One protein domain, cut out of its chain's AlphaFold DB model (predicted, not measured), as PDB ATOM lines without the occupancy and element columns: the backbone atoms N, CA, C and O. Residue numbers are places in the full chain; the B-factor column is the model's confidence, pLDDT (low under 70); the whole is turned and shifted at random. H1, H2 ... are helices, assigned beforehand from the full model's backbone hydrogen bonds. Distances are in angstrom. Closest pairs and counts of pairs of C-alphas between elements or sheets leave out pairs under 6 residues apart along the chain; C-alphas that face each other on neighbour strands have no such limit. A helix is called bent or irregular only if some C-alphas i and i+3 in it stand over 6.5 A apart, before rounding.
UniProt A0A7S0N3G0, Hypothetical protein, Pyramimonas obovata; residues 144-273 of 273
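Overview. This is residues 144 to 273 of the 273 residues of the protein "Hypothetical protein" of Pyramimonas obovata (UniProt A0A7S0N3G0). Two long helices, H1 and H3, lie side by side and run the same way, and a still longer bent helix, H2, folds back between the end of the one and the start of the other. The first arm of H2, H2a, slants back along the far half of H1; the second, H2b, crosses H1, kinks, and reaches the beginning of H3, while residues 144 to 152 of H1 stick out beyond the body. The printed part has 130 residues, all helix in class, with three named helices in the order H1, H2, H3 and no named strand. It is loose, with a radius of gyration of the C-alphas of 18.4 A, and only just flat, spanning 60 by 33 by 18 A.

Arrangement. H1, residues 144 to 180, H2a, residues 190 to 210, and H3, residues 242 to 269, form an up-and-down bundle, each running against the one before it. H1 and H2a are a helical hairpin: residues 170 to 178 of H1 touch residues 197 to 204 of H2a at a steep tilt of 44 degrees, the closest C-alphas being those of Phe 177 and Val 200, 5.9 A apart. H2b, residues 213 to 237, touches residues 154 to 166 of H1 about perpendicular, at 75 degrees; the closest C-alphas, of Tyr 162 and Ala 219, are 5.0 A apart. H1 touches H3 with residues 157 to 171 at a shallow tilt of 13 degrees, the same way; the closest C-alphas are those of Cys 171 and Thr 257, 6.5 A apart. Residues 230 to 234 of H2b touch residues 242 to 249 of H3, opposite ways at a steep tilt of 69.6 degrees, only just short of about perpendicular; the closest C-alphas, of Thr 234 and Ala 245, are 5.9 A apart. H2a and H3 only just touch, only at their ends, with 3 pairs of C-alphas within 8 A; the closest are those of Tyr 190 and Ala 269, 6.3 A apart. The helix packing is mostly crossed. In H1 and H3 every O i to N i+4 pair is within hydrogen-bond range; in H2a 15 of 17 are, in H2b 19 of 21.

Along the chain. H1 begins at C-alpha 144 (80.073, 33.201, -26.968) and is 51.3 A long. H2, residues 190 to 237, was assigned as one helix by its hydrogen bonds but is bent: C-alphas 210 and 213 are 7.4 A apart, and the arms H2a, 30.7 A long, and H2b, 33.7 A long, stand at 74 degrees. H2b is irregular, with C-alphas 221 and 224 7.3 A apart and a kink of 54 degrees near residue 224. H3 is 40.5 A long and ends at C-alpha 269 (124.906, 64.486, -13.564).

Size, cuts and confidence. The two C-alphas farthest apart, of Leu 144 and Gly 187, are 63.0 A apart. The printed part has no cut and ends at the chain's last residue, 273. The link from H1 to H2 is short, with 9 residues, and that from H2 to H3 is tight, with 4. Mean pLDDT of the printed part is 79.4; residues 183 to 189, 239 to 242 and 271 to 273 are under 70.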
ATOM      1  N   LEU A 144      78.716  32.911 -26.513       83.38
ATOM      2  CA  LEU A 144      80.073  33.201 -26.968       83.38
ATOM      3  C   LEU A 144      80.346  34.707 -26.944       83.38
ATOM      4  O   LEU A 144      81.414  35.114 -26.506       83.38
ATOM      5  N   GLN A 145      79.372  35.532 -27.332       83.62
ATOM      6  CA  GLN A 145      79.478  36.991 -27.265       83.62
ATOM      7  C   GLN A 145      79.587  37.505 -25.823       83.62
ATOM      8  O   GLN A 145      80.439  38.351 -25.553       83.62
ATOM      9  N   SER A 146      78.789  36.976 -24.887       78.94
ATOM     10  CA  SER A 146      78.875  37.385 -23.479       78.94
ATOM     11  C   SER A 146      80.178  36.927 -22.817       78.94
ATOM     12  O   SER A 146      80.821  37.713 -22.122       78.94
ATOM     13  N   LEU A 147      80.627  35.697 -23.088       79.88
ATOM     14  CA  LEU A 147      81.930  35.206 -22.632       79.88
ATOM     15  C   LEU A 147      83.079  36.018 -23.239       79.88
ATOM     16  O   LEU A 147      84.033  36.337 -22.538       79.88
ATOM     17  N   GLN A 148      82.985  36.400 -24.513       78.12
ATOM     18  CA  GLN A 148      83.978  37.248 -25.169       78.12
ATOM     19  C   GLN A 148      84.039  38.647 -24.540       78.12
ATOM     20  O   GLN A 148      85.133  39.183 -24.381       78.12
ATOM     21  N   GLN A 149      82.900  39.235 -24.162       78.94
ATOM     22  CA  GLN A 149      82.868  40.517 -23.446       78.94
ATOM     23  C   GLN A 149      83.502  40.404 -22.059       78.94
ATOM     24  O   GLN A 149      84.385  41.197 -21.741       78.94
ATOM     25  N   GLN A 150      83.149  39.374 -21.286       76.00
ATOM     26  CA  GLN A 150      83.759  39.129 -19.976       76.00
ATOM     27  C   GLN A 150      85.271  38.907 -20.096       76.00
ATOM     28  O   GLN A 150      86.047  39.536 -19.384       76.00
ATOM     29  N   LEU A 151      85.713  38.081 -21.049       72.62
ATOM     30  CA  LEU A 151      87.133  37.852 -21.330       72.62
ATOM     31  C   LEU A 151      87.856  39.125 -21.774       72.62
ATOM     32  O   LEU A 151      89.028  39.295 -21.454       72.62
ATOM     33  N   ARG A 152      87.187  40.020 -22.506       74.06
ATOM     34  CA  ARG A 152      87.765  41.300 -22.928       74.06
ATOM     35  C   ARG A 152      87.944  42.250 -21.747       74.06
ATOM     36  O   ARG A 152      88.980  42.901 -21.663       74.06
ATOM     37  N   GLU A 153      86.974  42.310 -20.842       75.69
ATOM     38  CA  GLU A 153      87.046  43.135 -19.631       75.69
ATOM     39  C   GLU A 153      88.094  42.601 -18.644       75.69
ATOM     40  O   GLU A 153      88.993  43.342 -18.242       75.69
ATOM     41  N   LEU A 154      88.059  41.296 -18.350       71.38
ATOM     42  CA  LEU A 154      89.055  40.603 -17.521       71.38
ATOM     43  C   LEU A 154      90.454  40.650 -18.154       71.38
ATOM     44  O   LEU A 154      91.454  40.836 -17.466       71.38
ATOM     45  N   GLY A 155      90.535  40.520 -19.479       76.56
ATOM     46  CA  GLY A 155      91.779  40.613 -20.238       76.56
ATOM     47  C   GLY A 155      92.382  42.016 -20.206       76.56
ATOM     48  O   GLY A 155      93.593  42.153 -20.044       76.56
ATOM     49  N   ALA A 156      91.554  43.062 -20.293       76.31
ATOM     50  CA  ALA A 156      92.004  44.444 -20.145       76.31
ATOM     51  C   ALA A 156      92.521  44.715 -18.723       76.31
ATOM     52  O   ALA A 156      93.613  45.265 -18.569       76.31
ATOM     53  N   ALA A 157      91.797  44.269 -17.692       75.19
ATOM     54  CA  ALA A 157      92.232  44.390 -16.301       75.19
ATOM     55  C   ALA A 157      93.539  43.620 -16.031       75.19
ATOM     56  O   ALA A 157      94.452  44.148 -15.392       75.19
ATOM     57  N   GLY A 158      93.669  42.406 -16.575       75.19
ATOM     58  CA  GLY A 158      94.884  41.596 -16.485       75.19
ATOM     59  C   GLY A 158      96.083  42.232 -17.192       75.19
ATOM     60  O   GLY A 158      97.180  42.258 -16.632       75.19
ATOM     61  N   LEU A 159      95.884  42.811 -18.381       80.25
ATOM     62  CA  LEU A 159      96.941  43.515 -19.112       80.25
ATOM     63  C   LEU A 159      97.420  44.760 -18.356       80.25
ATOM     64  O   LEU A 159      98.625  44.989 -18.250       80.25
ATOM     65  N   VAL A 160      96.492  45.538 -17.798       80.94
ATOM     66  CA  VAL A 160      96.821  46.713 -16.980       80.94
ATOM     67  C   VAL A 160      97.547  46.283 -15.708       80.94
ATOM     68  O   VAL A 160      98.603  46.830 -15.403       80.94
ATOM     69  N   SER A 161      97.055  45.261 -15.003       78.00
ATOM     70  CA  SER A 161      97.715  44.711 -13.812       78.00
ATOM     71  C   SER A 161      99.145  44.248 -14.105       78.00
ATOM     72  O   SER A 161     100.075  44.607 -13.378       78.00
ATOM     73  N   TYR A 162      99.345  43.528 -15.213       81.94
ATOM     74  CA  TYR A 162     100.671  43.137 -15.675       81.94
ATOM     75  C   TYR A 162     101.548  44.357 -15.980       81.94
ATOM     76  O   TYR A 162     102.708  44.380 -15.575       81.94
ATOM     77  N   GLY A 163     101.000  45.388 -16.628       82.75
ATOM     78  CA  GLY A 163     101.686  46.656 -16.879       82.75
ATOM     79  C   GLY A 163     102.169  47.336 -15.594       82.75
ATOM     80  O   GLY A 163     103.343  47.689 -15.505       82.75
ATOM     81  N   LEU A 164     101.314  47.446 -14.570       82.19
ATOM     82  CA  LEU A 164     101.708  48.008 -13.270       82.19
ATOM     83  C   LEU A 164     102.794  47.186 -12.587       82.19
ATOM     84  O   LEU A 164     103.771  47.749 -12.100       82.19
ATOM     85  N   LEU A 165     102.635  45.864 -12.541       82.50
ATOM     86  CA  LEU A 165     103.623  44.982 -11.922       82.50
ATOM     87  C   LEU A 165     104.953  45.003 -12.665       82.50
ATOM     88  O   LEU A 165     106.011  44.933 -12.046       82.50
ATOM     89  N   ASN A 166     104.910  45.126 -13.987       84.62
ATOM     90  CA  ASN A 166     106.089  45.273 -14.817       84.62
ATOM     91  C   ASN A 166     106.827  46.579 -14.496       84.62
ATOM     92  O   ASN A 166     108.038  46.554 -14.292       84.62
ATOM     93  N   THR A 167     106.104  47.690 -14.372       83.69
ATOM     94  CA  THR A 167     106.685  48.968 -13.953       83.69
ATOM     95  C   THR A 167     107.257  48.904 -12.541       83.69
ATOM     96  O   THR A 167     108.401  49.292 -12.331       83.69
ATOM     97  N   ALA A 168     106.504  48.363 -11.579       83.19
ATOM     98  CA  ALA A 168     106.970  48.206 -10.204       83.19
ATOM     99  C   ALA A 168     108.243  47.347 -10.139       83.19
ATOM    100  O   ALA A 168     109.202  47.725  -9.471       83.19
ATOM    101  N   TYR A 169     108.283  46.239 -10.889       86.62
ATOM    102  CA  TYR A 169     109.471  45.401 -11.019       86.62
ATOM    103  C   TYR A 169     110.664  46.198 -11.550       86.62
ATOM    104  O   TYR A 169     111.725  46.171 -10.934       86.62
ATOM    105  N   TYR A 170     110.499  46.927 -12.659       84.69
ATOM    106  CA  TYR A 170     111.603  47.677 -13.253       84.69
ATOM    107  C   TYR A 170     112.086  48.815 -12.356       84.69
ATOM    108  O   TYR A 170     113.293  48.982 -12.232       84.69
ATOM    109  N   CYS A 171     111.193  49.540 -11.679       85.81
ATOM    110  CA  CYS A 171     111.592  50.576 -10.727       85.81
ATOM    111  C   CYS A 171     112.363  49.987  -9.542       85.81
ATOM    112  O   CYS A 171     113.446  50.467  -9.221       85.81
ATOM    113  N   VAL A 172     111.842  48.931  -8.907       86.12
ATOM    114  CA  VAL A 172     112.492  48.321  -7.735       86.12
ATOM    115  C   VAL A 172     113.815  47.669  -8.120       86.12
ATOM    116  O   VAL A 172     114.811  47.892  -7.441       86.12
ATOM    117  N   ALA A 173     113.856  46.905  -9.213       87.00
ATOM    118  CA  ALA A 173     115.084  46.275  -9.683       87.00
ATOM    119  C   ALA A 173     116.129  47.329 -10.061       87.00
ATOM    120  O   ALA A 173     117.277  47.214  -9.647       87.00
ATOM    121  N   PHE A 174     115.735  48.379 -10.788       86.56
ATOM    122  CA  PHE A 174     116.641  49.464 -11.152       86.56
ATOM    123  C   PHE A 174     117.222  50.153  -9.919       86.56
ATOM    124  O   PHE A 174     118.437  50.236  -9.806       86.56
ATOM    125  N   LEU A 175     116.383  50.580  -8.970       86.50
ATOM    126  CA  LEU A 175     116.845  51.231  -7.740       86.50
ATOM    127  C   LEU A 175     117.722  50.296  -6.905       86.50
ATOM    128  O   LEU A 175     118.750  50.719  -6.387       86.50
ATOM    129  N   PHE A 176     117.352  49.018  -6.806       87.38
ATOM    130  CA  PHE A 176     118.145  48.030  -6.088       87.38
ATOM    131  C   PHE A 176     119.536  47.868  -6.713       87.38
ATOM    132  O   PHE A 176     120.546  48.031  -6.038       87.38
ATOM    133  N   PHE A 177     119.616  47.601  -8.016       86.56
ATOM    134  CA  PHE A 177     120.906  47.437  -8.682       86.56
ATOM    135  C   PHE A 177     121.706  48.742  -8.725       86.56
ATOM    136  O   PHE A 177     122.923  48.695  -8.593       86.56
ATOM    137  N   TRP A 178     121.049  49.894  -8.847       84.38
ATOM    138  CA  TRP A 178     121.716  51.194  -8.857       84.38
ATOM    139  C   TRP A 178     122.319  51.561  -7.496       84.38
ATOM    140  O   TRP A 178     123.456  52.007  -7.443       84.38
ATOM    141  N   PHE A 179     121.604  51.353  -6.388       83.12
ATOM    142  CA  PHE A 179     122.108  51.737  -5.064       83.12
ATOM    143  C   PHE A 179     122.955  50.663  -4.377       83.12
ATOM    144  O   PHE A 179     123.811  51.008  -3.567       83.12
ATOM    145  N   PHE A 180     122.721  49.377  -4.658       82.50
ATOM    146  CA  PHE A 180     123.396  48.283  -3.946       82.50
ATOM    147  C   PHE A 180     124.488  47.583  -4.758       82.50
ATOM    148  O   PHE A 180     125.331  46.916  -4.161       82.50
ATOM    149  N   VAL A 181     124.472  47.675  -6.092       80.81
ATOM    150  CA  VAL A 181     125.404  46.921  -6.956       80.81
ATOM    151  C   VAL A 181     126.260  47.836  -7.823       80.81
ATOM    152  O   VAL A 181     127.436  47.538  -8.037       80.81
ATOM    153  N   ALA A 182     125.704  48.941  -8.321       78.06
ATOM    154  CA  ALA A 182     126.463  49.897  -9.106       78.06
ATOM    155  C   ALA A 182     127.438  50.640  -8.189       78.06
ATOM    156  O   ALA A 182     127.061  51.470  -7.365       78.06
ATOM    157  N   ASN A 183     128.721  50.339  -8.352       66.81
ATOM    158  CA  ASN A 183     129.780  51.135  -7.759       66.81
ATOM    159  C   ASN A 183     129.960  52.368  -8.641       66.81
ATOM    160  O   ASN A 183     130.750  52.346  -9.584       66.81
ATOM    161  N   VAL A 184     129.205  53.429  -8.358       62.19
ATOM    162  CA  VAL A 184     129.446  54.746  -8.951       62.19
ATOM    163  C   VAL A 184     130.389  55.494  -8.007       62.19
ATOM    164  O   VAL A 184     129.948  55.994  -6.975       62.19
ATOM    165  N   PRO A 185     131.708  55.529  -8.273       56.38
ATOM    166  CA  PRO A 185     132.606  56.405  -7.538       56.38
ATOM    167  C   PRO A 185     132.197  57.854  -7.812       56.38
ATOM    168  O   PRO A 185     132.326  58.348  -8.937       56.38
ATOM    169  N   SER A 186     131.697  58.515  -6.771       56.41
ATOM    170  CA  SER A 186     131.329  59.929  -6.758       56.41
ATOM    171  C   SER A 186     132.415  60.771  -7.442       56.41
ATOM    172  O   SER A 186     133.576  60.741  -7.024       56.41
ATOM    173  N   GLY A 187     132.050  61.500  -8.500       60.03
ATOM    174  CA  GLY A 187     132.959  62.387  -9.241       60.03
ATOM    175  C   GLY A 187     133.509  61.847 -10.568       60.03
ATOM    176  O   GLY A 187     134.253  62.564 -11.240       60.03
ATOM    177  N   GLN A 188     133.160  60.629 -11.000       61.00
ATOM    178  CA  GLN A 188     133.432  60.213 -12.381       61.00
ATOM    179  C   GLN A 188     132.337  60.753 -13.311       61.00
ATOM    180  O   GLN A 188     131.170  60.402 -13.176       61.00
ATOM    181  N   GLY A 189     132.718  61.622 -14.252       68.00
ATOM    182  CA  GLY A 189     131.789  62.309 -15.154       68.00
ATOM    183  C   GLY A 189     130.856  61.389 -15.958       68.00
ATOM    184  O   GLY A 189     131.011  60.172 -15.995       68.00
ATOM    185  N   TYR A 190     129.906  61.997 -16.674       71.25
ATOM    186  CA  TYR A 190     128.767  61.358 -17.359       71.25
ATOM    187  C   TYR A 190     129.055  60.033 -18.103       71.25
ATOM    188  O   TYR A 190     128.233  59.121 -18.096       71.25
ATOM    189  N   GLN A 191     130.234  59.884 -18.713       74.75
ATOM    190  CA  GLN A 191     130.634  58.658 -19.419       74.75
ATOM    191  C   GLN A 191     130.753  57.437 -18.490       74.75
ATOM    192  O   GLN A 191     130.378  56.326 -18.867       74.75
ATOM    193  N   ALA A 192     131.239  57.634 -17.263       76.88
ATOM    194  CA  ALA A 192     131.327  56.574 -16.269       76.88
ATOM    195  C   ALA A 192     129.946  56.197 -15.715       76.88
ATOM    196  O   ALA A 192     129.668  55.020 -15.513       76.88
ATOM    197  N   ALA A 193     129.050  57.167 -15.548       78.00
ATOM    198  CA  ALA A 193     127.664  56.904 -15.170       78.00
ATOM    199  C   ALA A 193     126.929  56.067 -16.229       78.00
ATOM    200  O   ALA A 193     126.178  55.152 -15.897       78.00
ATOM    201  N   LEU A 194     127.182  56.335 -17.515       81.69
ATOM    202  CA  LEU A 194     126.562  55.602 -18.618       81.69
ATOM    203  C   LEU A 194     126.975  54.127 -18.678       81.69
ATOM    204  O   LEU A 194     126.117  53.282 -18.931       81.69
ATOM    205  N   LYS A 195     128.251  53.787 -18.444       83.56
ATOM    206  CA  LYS A 195     128.680  52.371 -18.423       83.56
ATOM    207  C   LYS A 195     128.005  51.591 -17.290       83.56
ATOM    208  O   LYS A 195     127.555  50.471 -17.522       83.56
ATOM    209  N   GLU A 196     127.873  52.190 -16.107       82.75
ATOM    210  CA  GLU A 196     127.236  51.542 -14.956       82.75
ATOM    211  C   GLU A 196     125.721  51.456 -15.166       82.75
ATOM    212  O   GLU A 196     125.114  50.424 -14.889       82.75
ATOM    213  N   LEU A 197     125.111  52.476 -15.778       84.00
ATOM    214  CA  LEU A 197     123.717  52.428 -16.213       84.00
ATOM    215  C   LEU A 197     123.471  51.282 -17.193       84.00
ATOM    216  O   LEU A 197     122.508  50.538 -17.026       84.00
ATOM    217  N   LEU A 198     124.339  51.101 -18.188       87.44
ATOM    218  CA  LEU A 198     124.238  49.992 -19.137       87.44
ATOM    219  C   LEU A 198     124.401  48.632 -18.447       87.44
ATOM    220  O   LEU A 198     123.658  47.701 -18.762       87.44
ATOM    221  N   ALA A 199     125.314  48.518 -17.479       87.31
ATOM    222  CA  ALA A 199     125.479  47.306 -16.680       87.31
ATOM    223  C   ALA A 199     124.226  47.004 -15.836       87.31
ATOM    224  O   ALA A 199     123.731  45.874 -15.845       87.31
ATOM    225  N   VAL A 200     123.655  48.014 -15.174       87.75
ATOM    226  CA  VAL A 200     122.396  47.896 -14.423       87.75
ATOM    227  C   VAL A 200     121.244  47.504 -15.347       87.75
ATOM    228  O   VAL A 200     120.501  46.575 -15.030       87.75
ATOM    229  N   LEU A 201     121.117  48.136 -16.515       87.88
ATOM    230  CA  LEU A 201     120.105  47.781 -17.512       87.88
ATOM    231  C   LEU A 201     120.253  46.323 -17.967       87.88
ATOM    232  O   LEU A 201     119.247  45.619 -18.065       87.88
ATOM    233  N   ALA A 202     121.479  45.842 -18.182       89.25
ATOM    234  CA  ALA A 202     121.741  44.451 -18.541       89.25
ATOM    235  C   ALA A 202     121.364  43.471 -17.413       89.25
ATOM    236  O   ALA A 202     120.740  42.441 -17.679       89.25
ATOM    237  N   MET A 203     121.669  43.799 -16.155       87.69
ATOM    238  CA  MET A 203     121.283  42.984 -14.993       87.69
ATOM    239  C   MET A 203     119.763  42.930 -14.812       87.69
ATOM    240  O   MET A 203     119.187  41.852 -14.649       87.69
ATOM    241  N   VAL A 204     119.093  44.079 -14.909       88.25
ATOM    242  CA  VAL A 204     117.629  44.180 -14.837       88.25
ATOM    243  C   VAL A 204     116.973  43.404 -15.983       88.25
ATOM    244  O   VAL A 204     115.970  42.711 -15.771       88.25
ATOM    245  N   TRP A 205     117.555  43.471 -17.183       88.94
ATOM    246  CA  TRP A 205     117.116  42.707 -18.346       88.94
ATOM    247  C   TRP A 205     117.255  41.196 -18.121       88.94
ATOM    248  O   TRP A 205     116.293  40.458 -18.338       88.94
ATOM    249  N   ALA A 206     118.393  40.729 -17.602       88.56
ATOM    250  CA  ALA A 206     118.594  39.318 -17.266       88.56
ATOM    251  C   ALA A 206     117.608  38.843 -16.181       88.56
ATOM    252  O   ALA A 206     116.970  37.794 -16.324       88.56
ATOM    253  N   GLY A 207     117.393  39.659 -15.143       85.06
ATOM    254  CA  GLY A 207     116.391  39.408 -14.104       85.06
ATOM    255  C   GLY A 207     114.962  39.316 -14.658       85.06
ATOM    256  O   GLY A 207     114.141  38.532 -14.174       85.06
ATOM    257  N   SER A 208     114.658  40.072 -15.718       87.19
ATOM    258  CA  SER A 208     113.333  40.092 -16.352       87.19
ATOM    259  C   SER A 208     112.942  38.704 -16.868       87.19
ATOM    260  O   SER A 208     111.790  38.279 -16.739       87.19
ATOM    261  N   GLN A 209     113.914  37.954 -17.381       85.94
ATOM    262  CA  GLN A 209     113.675  36.634 -17.955       85.94
ATOM    263  C   GLN A 209     113.309  35.607 -16.885       85.94
ATOM    264  O   GLN A 209     112.328  34.878 -17.043       85.94
ATOM    265  N   VAL A 210     114.032  35.599 -15.764       83.88
ATOM    266  CA  VAL A 210     113.780  34.657 -14.661       83.88
ATOM    267  C   VAL A 210     112.522  35.009 -13.859       83.88
ATOM    268  O   VAL A 210     111.876  34.126 -13.303       83.88
ATOM    269  N   THR A 211     112.104  36.277 -13.858       85.38
ATOM    270  CA  THR A 211     110.907  36.745 -13.135       85.38
ATOM    271  C   THR A 211     109.640  36.799 -13.987       85.38
ATOM    272  O   THR A 211     108.571  37.125 -13.473       85.38
ATOM    273  N   LYS A 212     109.706  36.487 -15.288       85.00
ATOM    274  CA  LYS A 212     108.557  36.599 -16.206       85.00
ATOM    275  C   LYS A 212     107.344  35.790 -15.738       85.00
ATOM    276  O   LYS A 212     106.241  36.325 -15.693       85.00
ATOM    277  N   ILE A 213     107.549  34.524 -15.368       87.06
ATOM    278  CA  ILE A 213     106.455  33.657 -14.907       87.06
ATOM    279  C   ILE A 213     105.890  34.169 -13.585       87.06
ATOM    280  O   ILE A 213     104.682  34.338 -13.477       87.06
ATOM    281  N   ALA A 214     106.754  34.527 -12.632       85.75
ATOM    282  CA  ALA A 214     106.331  35.105 -11.361       85.75
ATOM    283  C   ALA A 214     105.492  36.381 -11.554       85.75
ATOM    284  O   ALA A 214     104.476  36.548 -10.887       85.75
ATOM    285  N   ARG A 215     105.855  37.246 -12.511       83.75
ATOM    286  CA  ARG A 215     105.088  38.460 -12.840       83.75
ATOM    287  C   ARG A 215     103.728  38.154 -13.452       83.75
ATOM    288  O   ARG A 215     102.758  38.814 -13.098       83.75
ATOM    289  N   ILE A 216     103.637  37.154 -14.328       85.75
ATOM    290  CA  ILE A 216     102.352  36.714 -14.891       85.75
ATOM    291  C   ILE A 216     101.474  36.130 -13.783       85.75
ATOM    292  O   ILE A 216     100.320  36.526 -13.648       85.75
ATOM    293  N   THR A 217     102.019  35.243 -12.950       85.62
ATOM    294  CA  THR A 217     101.291  34.640 -11.828       85.62
ATOM    295  C   THR A 217     100.809  35.702 -10.847       85.62
ATOM    296  O   THR A 217      99.640  35.703 -10.469       85.62
ATOM    297  N   LEU A 218     101.677  36.646 -10.479       85.50
ATOM    298  CA  LEU A 218     101.315  37.724  -9.572       85.50
ATOM    299  C   LEU A 218     100.257  38.642 -10.191       85.50
ATOM    300  O   LEU A 218      99.319  39.000  -9.493       85.50
ATOM    301  N   ALA A 219     100.338  38.955 -11.488       85.31
ATOM    302  CA  ALA A 219      99.323  39.753 -12.183       85.31
ATOM    303  C   ALA A 219      97.951  39.072 -12.190       85.31
ATOM    304  O   ALA A 219      96.939  39.724 -11.945       85.31
ATOM    305  N   VAL A 220      97.915  37.755 -12.400       83.12
ATOM    306  CA  VAL A 220      96.669  36.980 -12.334       83.12
ATOM    307  C   VAL A 220      96.073  37.028 -10.924       83.12
ATOM    308  O   VAL A 220      94.873  37.239 -10.775       83.12
ATOM    309  N   VAL A 221      96.903  36.898  -9.887       85.94
ATOM    310  CA  VAL A 221      96.450  36.982  -8.487       85.94
ATOM    311  C   VAL A 221      96.007  38.404  -8.113       85.94
ATOM    312  O   VAL A 221      95.060  38.569  -7.343       85.94
ATOM    313  N   LEU A 222      96.654  39.438  -8.660       82.19
ATOM    314  CA  LEU A 222      96.361  40.842  -8.351       82.19
ATOM    315  C   LEU A 222      95.215  41.440  -9.174       82.19
ATOM    316  O   LEU A 222      94.731  42.514  -8.816       82.19
ATOM    317  N   ALA A 223      94.764  40.777 -10.240       79.94
ATOM    318  CA  ALA A 223      93.663  41.232 -11.089       79.94
ATOM    319  C   ALA A 223      92.434  41.751 -10.301       79.94
ATOM    320  O   ALA A 223      92.064  42.910 -10.508       79.94
ATOM    321  N   PRO A 224      91.863  41.018  -9.314       78.50
ATOM    322  CA  PRO A 224      90.712  41.511  -8.546       78.50
ATOM    323  C   PRO A 224      91.034  42.725  -7.658       78.50
ATOM    324  O   PRO A 224      90.141  43.497  -7.310       78.50
ATOM    325  N   VAL A 225      92.298  42.917  -7.262       81.19
ATOM    326  CA  VAL A 225      92.729  44.091  -6.483       81.19
ATOM    327  C   VAL A 225      92.806  45.322  -7.383       81.19
ATOM    328  O   VAL A 225      92.331  46.391  -7.001       81.19
ATOM    329  N   ILE A 226      93.352  45.167  -8.592       77.62
ATOM    330  CA  ILE A 226      93.455  46.246  -9.581       77.62
ATOM    331  C   ILE A 226      92.074  46.685 -10.070       77.62
ATOM    332  O   ILE A 226      91.843  47.885 -10.191       77.62
ATOM    333  N   GLU A 227      91.131  45.759 -10.255       79.06
ATOM    334  CA  GLU A 227      89.735  46.102 -10.564       79.06
ATOM    335  C   GLU A 227      89.109  46.991  -9.478       79.06
ATOM    336  O   GLU A 227      88.478  48.004  -9.786       79.06
ATOM    337  N   ARG A 228      89.342  46.687  -8.193       78.75
ATOM    338  CA  ARG A 228      88.866  47.521  -7.072       78.75
ATOM    339  C   ARG A 228      89.539  48.891  -7.044       78.75
ATOM    340  O   ARG A 228      88.883  49.891  -6.759       78.75
ATOM    341  N   LEU A 229      90.837  48.945  -7.339       78.19
ATOM    342  CA  LEU A 229      91.608  50.186  -7.419       78.19
ATOM    343  C   LEU A 229      91.082  51.074  -8.548       78.19
ATOM    344  O   LEU A 229      90.761  52.234  -8.304       78.19
ATOM    345  N   ALA A 230      90.897  50.513  -9.743       72.69
ATOM    346  CA  ALA A 230      90.337  51.214 -10.890       72.69
ATOM    347  C   ALA A 230      88.922  51.729 -10.596       72.69
ATOM    348  O   ALA A 230      88.656  52.905 -10.813       72.69
ATOM    349  N   GLN A 231      88.043  50.915 -10.003       76.62
ATOM    350  CA  GLN A 231      86.706  51.361  -9.595       76.62
ATOM    351  C   GLN A 231      86.753  52.485  -8.549       76.62
ATOM    352  O   GLN A 231      85.969  53.433  -8.626       76.62
ATOM    353  N   ASN A 232      87.678  52.421  -7.588       77.81
ATOM    354  CA  ASN A 232      87.871  53.483  -6.601       77.81
ATOM    355  C   ASN A 232      88.391  54.779  -7.237       77.81
ATOM    356  O   ASN A 232      87.905  55.855  -6.888       77.81
ATOM    357  N   LEU A 233      89.321  54.690  -8.191       74.38
ATOM    358  CA  LEU A 233      89.785  55.829  -8.985       74.38
ATOM    359  C   LEU A 233      88.645  56.415  -9.827       74.38
ATOM    360  O   LEU A 233      88.413  57.619  -9.766       74.38
ATOM    361  N   THR A 234      87.870  55.588 -10.528       76.56
ATOM    362  CA  THR A 234      86.706  56.029 -11.311       76.56
ATOM    363  C   THR A 234      85.680  56.750 -10.438       76.56
ATOM    364  O   THR A 234      85.212  57.823 -10.814       76.56
ATOM    365  N   ARG A 235      85.378  56.232  -9.236       75.88
ATOM    366  CA  ARG A 235      84.475  56.897  -8.275       75.88
ATOM    367  C   ARG A 235      85.042  58.220  -7.754       75.88
ATOM    368  O   ARG A 235      84.294  59.183  -7.622       75.88
ATOM    369  N   ARG A 236      86.346  58.277  -7.458       74.62
ATOM    370  CA  ARG A 236      87.025  59.479  -6.937       74.62
ATOM    371  C   ARG A 236      87.130  60.594  -7.975       74.62
ATOM    372  O   ARG A 236      86.925  61.750  -7.630       74.62
ATOM    373  N   PHE A 237      87.422  60.244  -9.223       70.00
ATOM    374  CA  PHE A 237      87.641  61.198 -10.312       70.00
ATOM    375  C   PHE A 237      86.420  61.375 -11.233       70.00
ATOM    376  O   PHE A 237      86.494  62.125 -12.200       70.00
ATOM    377  N   LYS A 238      85.285  60.725 -10.921       71.06
ATOM    378  CA  LYS A 238      84.010  60.788 -11.667       71.06
ATOM    379  C   LYS A 238      84.158  60.529 -13.173       71.06
ATOM    380  O   LYS A 238      83.493  61.167 -13.986       71.06
ATOM    381  N   PHE A 239      85.027  59.600 -13.560       66.44
ATOM    382  CA  PHE A 239      85.163  59.245 -14.971       66.44
ATOM    383  C   PHE A 239      83.914  58.492 -15.449       66.44
ATOM    384  O   PHE A 239      83.442  57.588 -14.765       66.44
ATOM    385  N   GLN A 240      83.382  58.865 -16.618       60.41
ATOM    386  CA  GLN A 240      82.240  58.165 -17.224       60.41
ATOM    387  C   GLN A 240      82.627  56.787 -17.783       60.41
ATOM    388  O   GLN A 240      81.778  55.911 -17.872       60.41
ATOM    389  N   GLU A 241      83.912  56.577 -18.088       67.44
ATOM    390  CA  GLU A 241      84.416  55.374 -18.750       67.44
ATOM    391  C   GLU A 241      85.510  54.680 -17.924       67.44
ATOM    392  O   GLU A 241      86.532  55.276 -17.568       67.44
ATOM    393  N   THR A 242      85.341  53.380 -17.663       66.12
ATOM    394  CA  THR A 242      86.307  52.544 -16.917       66.12
ATOM    395  C   THR A 242      87.671  52.470 -17.620       66.12
ATOM    396  O   THR A 242      88.716  52.406 -16.971       66.12
ATOM    397  N   TYR A 243      87.690  52.556 -18.954       70.75
ATOM    398  CA  TYR A 243      88.915  52.545 -19.759       70.75
ATOM    399  C   TYR A 243      89.790  53.787 -19.552       70.75
ATOM    400  O   TYR A 243      91.018  53.687 -19.604       70.75
ATOM    401  N   THR A 244      89.190  54.940 -19.245       77.00
ATOM    402  CA  THR A 244      89.933  56.165 -18.925       77.00
ATOM    403  C   THR A 244      90.724  56.006 -17.630       77.00
ATOM    404  O   THR A 244      91.872  56.441 -17.559       77.00
ATOM    405  N   ALA A 245      90.168  55.318 -16.627       74.56
ATOM    406  CA  ALA A 245      90.876  55.043 -15.377       74.56
ATOM    407  C   ALA A 245      92.083  54.115 -15.592       74.56
ATOM    408  O   ALA A 245      93.159  54.371 -15.051       74.56
ATOM    409  N   TYR A 246      91.945  53.084 -16.432       75.44
ATOM    410  CA  TYR A 246      93.058  52.206 -16.803       75.44
ATOM    411  C   TYR A 246      94.164  52.938 -17.574       75.44
ATOM    412  O   TYR A 246      95.352  52.723 -17.309       75.44
ATOM    413  N   PHE A 247      93.790  53.837 -18.488       80.31
ATOM    414  CA  PHE A 247      94.746  54.674 -19.209       80.31
ATOM    415  C   PHE A 247      95.486  55.629 -18.269       80.31
ATOM    416  O   PHE A 247      96.712  55.679 -18.305       80.31
ATOM    417  N   MET A 248      94.772  56.322 -17.377       80.44
ATOM    418  CA  MET A 248      95.374  57.221 -16.384       80.44
ATOM    419  C   MET A 248      96.333  56.487 -15.450       80.44
ATOM    420  O   MET A 248      97.431  56.972 -15.188       80.44
ATOM    421  N   LEU A 249      95.952  55.297 -14.983       80.94
ATOM    422  CA  LEU A 249      96.804  54.473 -14.131       80.94
ATOM    423  C   LEU A 249      98.087  54.048 -14.863       80.94
ATOM    424  O   LEU A 249      99.179  54.102 -14.299       80.94
ATOM    425  N   THR A 250      97.965  53.684 -16.140       82.38
ATOM    426  CA  THR A 250      99.107  53.335 -16.996       82.38
ATOM    427  C   THR A 250     100.003  54.551 -17.260       82.38
ATOM    428  O   THR A 250     101.220  54.461 -17.108       82.38
ATOM    429  N   ALA A 251      99.418  55.704 -17.590       84.75
ATOM    430  CA  ALA A 251     100.137  56.955 -17.821       84.75
ATOM    431  C   ALA A 251     100.881  57.426 -16.562       84.75
ATOM    432  O   ALA A 251     102.059  57.768 -16.642       84.75
ATOM    433  N   ALA A 252     100.243  57.360 -15.390       84.25
ATOM    434  CA  ALA A 252     100.885  57.650 -14.109       84.25
ATOM    435  C   ALA A 252     102.089  56.727 -13.853       84.25
ATOM    436  O   ALA A 252     103.121  57.180 -13.366       84.25
ATOM    437  N   CYS A 253     101.992  55.454 -14.245       84.88
ATOM    438  CA  CYS A 253     103.098  54.498 -14.184       84.88
ATOM    439  C   CYS A 253     104.284  54.920 -15.070       84.88
ATOM    440  O   CYS A 253     105.433  54.892 -14.626       84.88
ATOM    441  N   PHE A 254     104.017  55.350 -16.306       82.94
ATOM    442  CA  PHE A 254     105.058  55.853 -17.208       82.94
ATOM    443  C   PHE A 254     105.712  57.128 -16.681       82.94
ATOM    444  O   PHE A 254     106.938  57.224 -16.701       82.94
ATOM    445  N   VAL A 255     104.921  58.070 -16.160       87.12
ATOM    446  CA  VAL A 255     105.442  59.294 -15.533       87.12
ATOM    447  C   VAL A 255     106.317  58.946 -14.332       87.12
ATOM    448  O   VAL A 255     107.444  59.423 -14.253       87.12
ATOM    449  N   LEU A 256     105.857  58.065 -13.439       85.38
ATOM    450  CA  LEU A 256     106.627  57.626 -12.271       85.38
ATOM    451  C   LEU A 256     107.966  56.995 -12.670       85.38
ATOM    452  O   LEU A 256     108.999  57.288 -12.070       85.38
ATOM    453  N   THR A 257     107.952  56.150 -13.698       83.94
ATOM    454  CA  THR A 257     109.165  55.532 -14.244       83.94
ATOM    455  C   THR A 257     110.095  56.602 -14.802       83.94
ATOM    456  O   THR A 257     111.247  56.687 -14.392       83.94
ATOM    457  N   GLY A 258     109.590  57.473 -15.677       84.50
ATOM    458  CA  GLY A 258     110.371  58.556 -16.270       84.50
ATOM    459  C   GLY A 258     110.997  59.474 -15.221       84.50
ATOM    460  O   GLY A 258     112.174  59.797 -15.328       84.50
ATOM    461  N   VAL A 259     110.251  59.819 -14.168       87.56
ATOM    462  CA  VAL A 259     110.756  60.614 -13.039       87.56
ATOM    463  C   VAL A 259     111.828  59.857 -12.263       87.56
ATOM    464  O   VAL A 259     112.818  60.466 -11.892       87.56
ATOM    465  N   THR A 260     111.673  58.552 -12.040       84.81
ATOM    466  CA  THR A 260     112.642  57.739 -11.282       84.81
ATOM    467  C   THR A 260     113.957  57.562 -12.044       84.81
ATOM    468  O   THR A 260     115.035  57.754 -11.490       84.81
ATOM    469  N   PHE A 261     113.892  57.218 -13.331       82.00
ATOM    470  CA  PHE A 261     115.086  57.109 -14.173       82.00
ATOM    471  C   PHE A 261     115.719  58.487 -14.399       82.00
ATOM    472  O   PHE A 261     116.932  58.641 -14.282       82.00
ATOM    473  N   GLY A 262     114.896  59.501 -14.674       83.44
ATOM    474  CA  GLY A 262     115.342  60.876 -14.865       83.44
ATOM    475  C   GLY A 262     115.990  61.463 -13.615       83.44
ATOM    476  O   GLY A 262     117.042  62.083 -13.726       83.44
ATOM    477  N   SER A 263     115.427  61.232 -12.426       83.50
ATOM    478  CA  SER A 263     116.003  61.718 -11.170       83.50
ATOM    479  C   SER A 263     117.362  61.088 -10.904       83.50
ATOM    480  O   SER A 263     118.291  61.814 -10.582       83.50
ATOM    481  N   VAL A 264     117.521  59.780 -11.119       80.75
ATOM    482  CA  VAL A 264     118.817  59.102 -10.970       80.75
ATOM    483  C   VAL A 264     119.860  59.666 -11.939       80.75
ATOM    484  O   VAL A 264     120.982  59.955 -11.529       80.75
ATOM    485  N   LEU A 265     119.485  59.905 -13.198       80.38
ATOM    486  CA  LEU A 265     120.382  60.523 -14.180       80.38
ATOM    487  C   LEU A 265     120.762  61.960 -13.805       80.38
ATOM    488  O   LEU A 265     121.930  62.323 -13.910       80.38
ATOM    489  N   ILE A 266     119.798  62.769 -13.357       81.75
ATOM    490  CA  ILE A 266     120.035  64.159 -12.938       81.75
ATOM    491  C   ILE A 266     120.920  64.199 -11.693       81.75
ATOM    492  O   ILE A 266     121.871  64.977 -11.648       81.75
ATOM    493  N   LEU A 267     120.636  63.358 -10.698       79.75
ATOM    494  CA  LEU A 267     121.411  63.286  -9.461       79.75
ATOM    495  C   LEU A 267     122.860  62.865  -9.739       79.75
ATOM    496  O   LEU A 267     123.781  63.452  -9.172       79.75
ATOM    497  N   CYS A 268     123.056  61.930 -10.671       73.62
ATOM    498  CA  CYS A 268     124.380  61.525 -11.129       73.62
ATOM    499  C   CYS A 268     125.081  62.637 -11.938       73.62
ATOM    500  O   CYS A 268     126.261  62.914 -11.731       73.62
ATOM    501  N   ALA A 269     124.359  63.356 -12.806       70.62
ATOM    502  CA  ALA A 269     124.906  64.486 -13.564       70.62
ATOM    503  C   ALA A 269     125.325  65.664 -12.664       70.62
ATOM    504  O   ALA A 269     126.296  66.359 -12.962       70.62
ATOM    505  N   HIS A 270     124.615  65.874 -11.555       74.44
ATOM    506  CA  HIS A 270     124.931  66.901 -10.564       74.44
ATOM    507  C   HIS A 270     125.993  66.471  -9.532       74.44
ATOM    508  O   HIS A 270     126.294  67.262  -8.641       74.44
ATOM    509  N   ASN A 271     126.592  65.275  -9.656       66.12
ATOM    510  CA  ASN A 271     127.560  64.710  -8.699       66.12
ATOM    511  C   ASN A 271     127.043  64.670  -7.244       66.12
ATOM    512  O   ASN A 271     127.825  64.793  -6.302       66.12
ATOM    513  N   ILE A 272     125.724  64.547  -7.049       64.94
ATOM    514  CA  ILE A 272     125.116  64.450  -5.708       64.94
ATOM    515  C   ILE A 272     125.235  63.013  -5.166       64.94
ATOM    516  O   ILE A 272     125.287  62.811  -3.954       64.94
ATOM    517  N   ILE A 273     125.303  62.035  -6.072       59.56
ATOM    518  CA  ILE A 273     125.565  60.604  -5.854       59.56
ATOM    519  C   ILE A 273     126.546  60.155  -6.930       59.56
ATOM    520  O   ILE A 273     127.511  59.448  -6.578       59.56
TER     521      ILE A 273